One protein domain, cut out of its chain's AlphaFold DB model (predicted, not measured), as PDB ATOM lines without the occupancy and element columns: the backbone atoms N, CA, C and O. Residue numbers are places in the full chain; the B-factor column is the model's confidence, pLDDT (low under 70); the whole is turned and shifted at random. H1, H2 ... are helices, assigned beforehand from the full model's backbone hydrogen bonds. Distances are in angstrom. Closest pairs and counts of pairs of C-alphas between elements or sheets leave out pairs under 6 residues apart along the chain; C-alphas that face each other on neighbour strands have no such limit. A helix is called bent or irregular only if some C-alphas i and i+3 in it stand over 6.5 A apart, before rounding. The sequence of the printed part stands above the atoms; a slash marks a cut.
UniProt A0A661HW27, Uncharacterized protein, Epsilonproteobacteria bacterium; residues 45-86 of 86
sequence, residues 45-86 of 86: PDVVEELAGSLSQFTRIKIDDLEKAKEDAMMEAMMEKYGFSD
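Overview. This is residues 45 to 86 of the 86 residues of an uncharacterized protein of Epsilonproteobacteria bacterium (UniProt A0A661HW27). Two helices stand apart with no shared core: an irregular helix, H1, near one end of an open, stretched-out shape, and a longer helix, H2, near the other. An outstretched link joins them, and most of H2 stands free. The printed part has 42 residues, with two named helices in the order H1, H2 and no named strand; the class is all helix. The whole is extended, with a radius of gyration of the C-alphas of 14.3 A, and it is only just flat, with spans of 42 by 22 by 12 A.

Along the chain. Find C-alpha 47 at (204.774, 173.775, 183.165); here H1 begins, and it covers residues 47 to 58, 13.7 A from first to last C-alpha. H1 is irregular: the C-alphas of Leu 51 and Ser 54 are 9.1 A apart. Go on to C-alpha 66 at (227.813, 177.298, 182.137), where H2 begins; it covers residues 66 to 82 and ends 24.1 A away at C-alpha 82, at (232.102, 200.932, 183.911).

Arrangement. Look along the short link of 7 residues between H1 and H2, and you will find the two helices apart, with no C-alpha of the one within 8 A of the other. Residues 61 to 74, of which 66 to 74 belong to H2, stand free, and so do residues 77 to 83, of which 77 to 82 belong to H2. In H2 every O i to N i+4 pair is within hydrogen-bond range; in H1 it is 2 of 8, beside 5 of 9 O i to N i+3 pairs.

Size, cuts and confidence. The two C-alphas farthest apart are those of Pro 45 and Asp 86, the chain's last residue, at 42.6 A. The printed part has no cut and no long link between its helices. Look in the B-factor column for the pLDDT: its mean over the printed part is 76.0, and it is under 70 at residues 45 to 46, 60, 62 and 83 to 86.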
ATOM      1  N   PRO A  45     201.259 174.044 177.541       58.75
ATOM      2  CA  PRO A  45     202.504 174.786 177.658       58.75
ATOM      3  C   PRO A  45     203.372 174.086 178.705       58.75
ATOM      4  O   PRO A  45     202.851 173.546 179.685       58.75
ATOM      5  N   ASP A  46     204.682 174.041 178.458       68.06
ATOM      6  CA  ASP A  46     205.638 173.500 179.416       68.06
ATOM      7  C   ASP A  46     205.323 174.124 180.781       68.06
ATOM      8  O   ASP A  46     205.202 175.346 180.889       68.06
ATOM      9  N   VAL A  47     205.123 173.300 181.812       71.31
ATOM     10  CA  VAL A  47     204.774 173.775 183.165       71.31
ATOM     11  C   VAL A  47     205.789 174.826 183.623       71.31
ATOM     12  O   VAL A  47     205.459 175.760 184.350       71.31
ATOM     13  N   VAL A  48     207.022 174.712 183.131       70.56
ATOM     14  CA  VAL A  48     208.091 175.683 183.337       70.56
ATOM     15  C   VAL A  48     207.751 177.064 182.757       70.56
ATOM     16  O   VAL A  48     208.012 178.063 183.418       70.56
ATOM     17  N   GLU A  49     207.141 177.162 181.572       71.31
ATOM     18  CA  GLU A  49     206.705 178.442 180.991       71.31
ATOM     19  C   GLU A  49     205.538 179.067 181.755       71.31
ATOM     20  O   GLU A  49     205.547 180.275 181.994       71.31
ATOM     21  N   GLU A  50     204.563 178.254 182.169       72.81
ATOM     22  CA  GLU A  50     203.409 178.728 182.940       72.81
ATOM     23  C   GLU A  50     203.843 179.282 184.306       72.81
ATOM     24  O   GLU A  50     203.399 180.353 184.723       72.81
ATOM     25  N   LEU A  51     204.770 178.594 184.981       78.19
ATOM     26  CA  LEU A  51     205.283 179.004 186.289       78.19
ATOM     27  C   LEU A  51     206.295 180.152 186.221       78.19
ATOM     28  O   LEU A  51     206.466 180.871 187.206       78.19
ATOM     29  N   ALA A  52     206.982 180.337 185.092       78.31
ATOM     30  CA  ALA A  52     208.026 181.349 184.984       78.31
ATOM     31  C   ALA A  52     207.486 182.784 184.960       78.31
ATOM     32  O   ALA A  52     208.216 183.710 185.318       78.31
ATOM     33  N   GLY A  53     206.229 183.001 184.561       80.25
ATOM     34  CA  GLY A  53     205.600 184.325 184.565       80.25
ATOM     35  C   GLY A  53     206.429 185.370 183.806       80.25
ATOM     36  O   GLY A  53     206.676 185.235 182.604       80.25
ATOM     37  N   SER A  54     206.905 186.405 184.508       81.00
ATOM     38  CA  SER A  54     207.768 187.454 183.936       81.00
ATOM     39  C   SER A  54     209.162 186.965 183.520       81.00
ATOM     40  O   SER A  54     209.856 187.656 182.782       81.00
ATOM     41  N   LEU A  55     209.585 185.789 183.989       77.81
ATOM     42  CA  LEU A  55     210.861 185.153 183.654       77.81
ATOM     43  C   LEU A  55     210.734 184.136 182.510       77.81
ATOM     44  O   LEU A  55     211.706 183.457 182.191       77.81
ATOM     45  N   SER A  56     209.565 184.038 181.872       77.06
ATOM     46  CA  SER A  56     209.315 183.141 180.733       77.06
ATOM     47  C   SER A  56     210.305 183.328 179.578       77.06
ATOM     48  O   SER A  56     210.630 182.375 178.882       77.06
ATOM     49  N   GLN A  57     210.876 184.522 179.410       76.69
ATOM     50  CA  GLN A  57     211.931 184.770 178.421       76.69
ATOM     51  C   GLN A  57     213.226 183.973 178.674       76.69
ATOM     52  O   GLN A  57     213.984 183.723 177.740       76.69
ATOM     53  N   PHE A  58     213.471 183.541 179.914       74.19
ATOM     54  CA  PHE A  58     214.682 182.815 180.301       74.19
ATOM     55  C   PHE A  58     214.503 181.291 180.295       74.19
ATOM     56  O   PHE A  58     215.494 180.567 180.316       74.19
ATOM     57  N   THR A  59     213.271 180.774 180.218       71.31
ATOM     58  CA  THR A  59     213.006 179.320 180.262       71.31
ATOM     59  C   THR A  59     213.473 178.582 179.011       71.31
ATOM     60  O   THR A  59     213.675 177.371 179.041       71.31
ATOM     61  N   ARG A  60     213.666 179.309 177.907       69.69
ATOM     62  CA  ARG A  60     214.101 178.767 176.613       69.69
ATOM     63  C   ARG A  60     215.600 178.898 176.368       69.69
ATOM     64  O   ARG A  60     216.084 178.412 175.346       69.69
ATOM     65  N   ILE A  61     216.329 179.565 177.263       72.94
ATOM     66  CA  ILE A  61     217.769 179.742 177.105       72.94
ATOM     67  C   ILE A  61     218.438 178.403 177.385       72.94
ATOM     68  O   ILE A  61     218.423 177.893 178.505       72.94
ATOM     69  N   LYS A  62     219.029 177.829 176.341       68.06
ATOM     70  CA  LYS A  62     219.887 176.656 176.459       68.06
ATOM     71  C   LYS A  62     221.320 177.128 176.604       68.06
ATOM     72  O   LYS A  62     221.857 177.759 175.699       68.06
ATOM     73  N   ILE A  63     221.901 176.837 177.759       75.12
ATOM     74  CA  ILE A  63     223.310 177.088 178.034       75.12
ATOM     75  C   ILE A  63     224.024 175.747 177.954       75.12
ATOM     76  O   ILE A  63     223.828 174.889 178.813       75.12
ATOM     77  N   ASP A  64     224.827 175.576 176.909       76.81
ATOM     78  CA  ASP A  64     225.614 174.358 176.702       76.81
ATOM     79  C   ASP A  64     226.873 174.339 177.590       76.81
ATOM     80  O   ASP A  64     227.295 173.275 178.041       76.81
ATOM     81  N   ASP A  65     227.442 175.514 177.888       82.12
ATOM     82  CA  ASP A  65     228.602 175.694 178.769       82.12
ATOM     83  C   ASP A  65     228.343 176.814 179.785       82.12
ATOM     84  O   ASP A  65     228.263 177.999 179.452       82.12
ATOM     85  N   LEU A  66     228.185 176.408 181.045       82.75
ATOM     86  CA  LEU A  66     227.813 177.298 182.137       82.75
ATOM     87  C   LEU A  66     228.940 178.256 182.536       82.75
ATOM     88  O   LEU A  66     228.650 179.375 182.955       82.75
ATOM     89  N   GLU A  67     230.202 177.831 182.454       83.19
ATOM     90  CA  GLU A  67     231.324 178.680 182.872       83.19
ATOM     91  C   GLU A  67     231.522 179.819 181.881       83.19
ATOM     92  O   GLU A  67     231.601 180.980 182.286       83.19
ATOM     93  N   LYS A  68     231.447 179.513 180.582       83.62
ATOM     94  CA  LYS A  68     231.518 180.537 179.539       83.62
ATOM     95  C   LYS A  68     230.367 181.544 179.633       83.62
ATOM     96  O   LYS A  68     230.595 182.747 179.581       83.62
ATOM     97  N   ALA A  69     229.141 181.069 179.859       83.69
ATOM     98  CA  ALA A  69     227.980 181.949 179.991       83.69
ATOM     99  C   ALA A  69     228.075 182.908 181.192       83.69
ATOM    100  O   ALA A  69     227.587 184.035 181.125       83.69
ATOM    101  N   LYS A  70     228.705 182.481 182.297       83.94
ATOM    102  CA  LYS A  70     228.962 183.364 183.443       83.94
ATOM    103  C   LYS A  70     230.005 184.423 183.120       83.94
ATOM    104  O   LYS A  70     229.838 185.563 183.545       83.94
ATOM    105  N   GLU A  71     231.076 184.041 182.429       85.56
ATOM    106  CA  GLU A  71     232.149 184.961 182.054       85.56
ATOM    107  C   GLU A  71     231.621 186.060 181.125       85.56
ATOM    108  O   GLU A  71     231.811 187.242 181.415       85.56
ATOM    109  N   ASP A  72     230.845 185.680 180.106       85.44
ATOM    110  CA  ASP A  72     230.208 186.608 179.167       85.44
ATOM    111  C   ASP A  72     229.254 187.575 179.894       85.44
ATOM    112  O   ASP A  72     229.364 188.794 179.746       85.44
ATOM    113  N   ALA A  73     228.376 187.060 180.765       84.69
ATOM    114  CA  ALA A  73     227.443 187.891 181.532       84.69
ATOM    115  C   ALA A  73     228.155 188.831 182.521       84.69
ATOM    116  O   ALA A  73     227.726 189.966 182.744       84.69
ATOM    117  N   MET A  74     229.251 188.374 183.134       84.19
ATOM    118  CA  MET A  74     230.049 189.194 184.043       84.19
ATOM    119  C   MET A  74     230.773 190.310 183.284       84.19
ATOM    120  O   MET A  74     230.818 191.444 183.764       84.19
ATOM    121  N   MET A  75     231.313 190.006 182.104       84.19
ATOM    122  CA  MET A  75     231.960 190.978 181.228       84.19
ATOM    123  C   MET A  75     230.964 192.028 180.725       84.19
ATOM    124  O   MET A  75     231.250 193.219 180.828       84.19
ATOM    125  N   GLU A  76     229.774 191.613 180.286       84.88
ATOM    126  CA  GLU A  76     228.693 192.505 179.849       84.88
ATOM    127  C   GLU A  76     228.230 193.438 180.984       84.88
ATOM    128  O   GLU A  76     228.193 194.658 180.819       84.88
ATOM    129  N   ALA A  77     228.015 192.906 182.192       85.12
ATOM    130  CA  ALA A  77     227.658 193.715 183.360       85.12
ATOM    131  C   ALA A  77     228.773 194.699 183.773       85.12
ATOM    132  O   ALA A  77     228.498 195.800 184.260       85.12
ATOM    133  N   MET A  78     230.044 194.320 183.600       81.69
ATOM    134  CA  MET A  78     231.174 195.225 183.823       81.69
ATOM    135  C   MET A  78     231.253 196.314 182.748       81.69
ATOM    136  O   MET A  78     231.526 197.465 183.090       81.69
ATOM    137  N   MET A  79     230.969 195.991 181.484       78.75
ATOM    138  CA  MET A  79     230.894 196.966 180.393       78.75
ATOM    139  C   MET A  79     229.782 197.990 180.627       78.75
ATOM    140  O   MET A  79     230.047 199.185 180.538       78.75
ATOM    141  N   GLU A  80     228.580 197.559 181.016       78.38
ATOM    142  CA  GLU A  80     227.472 198.472 181.327       78.38
ATOM    143  C   GLU A  80     227.775 199.374 182.529       78.38
ATOM    144  O   GLU A  80     227.478 200.570 182.519       78.38
ATOM    145  N   LYS A  81     228.383 198.815 183.582       80.31
ATOM    146  CA  LYS A  81     228.641 199.547 184.827       80.31
ATOM    147  C   LYS A  81     229.814 200.520 184.729       80.31
ATOM    148  O   LYS A  81     229.782 201.569 185.370       80.31
ATOM    149  N   TYR A  82     230.860 200.156 183.990       77.12
ATOM    150  CA  TYR A  82     232.102 200.932 183.911       77.12
ATOM    151  C   TYR A  82     232.316 201.608 182.554       77.12
ATOM    152  O   TYR A  82     233.279 202.354 182.404       77.12
ATOM    153  N   GLY A  83     231.407 201.410 181.598       63.12
ATOM    154  CA  GLY A  83     231.386 202.129 180.329       63.12
ATOM    155  C   GLY A  83     232.592 201.849 179.440       63.12
ATOM    156  O   GLY A  83     233.009 202.757 178.721       63.12
ATOM    157  N   PHE A  84     233.161 200.638 179.483       60.38
ATOM    158  CA  PHE A  84     234.190 200.223 178.525       60.38
ATOM    159  C   PHE A  84     233.561 200.137 177.131       60.38
ATOM    160  O   PHE A  84     233.087 199.093 176.694       60.38
ATOM    161  N   SER A  85     233.502 201.296 176.491       56.00
ATOM    162  CA  SER A  85     233.264 201.478 175.071       56.00
ATOM    163  C   SER A  85     234.623 201.332 174.393       56.00
ATOM    164  O   SER A  85     235.606 201.867 174.916       56.00
ATOM    165  N   ASP A  86     234.677 200.611 173.276       51.66
ATOM    166  CA  ASP A  86     235.746 200.833 172.290       51.66
ATOM    167  C   ASP A  86     235.807 202.321 171.891       51.66
ATOM    168  O   ASP A  86     234.726 202.962 171.808       51.66
TER     169      ASP A  86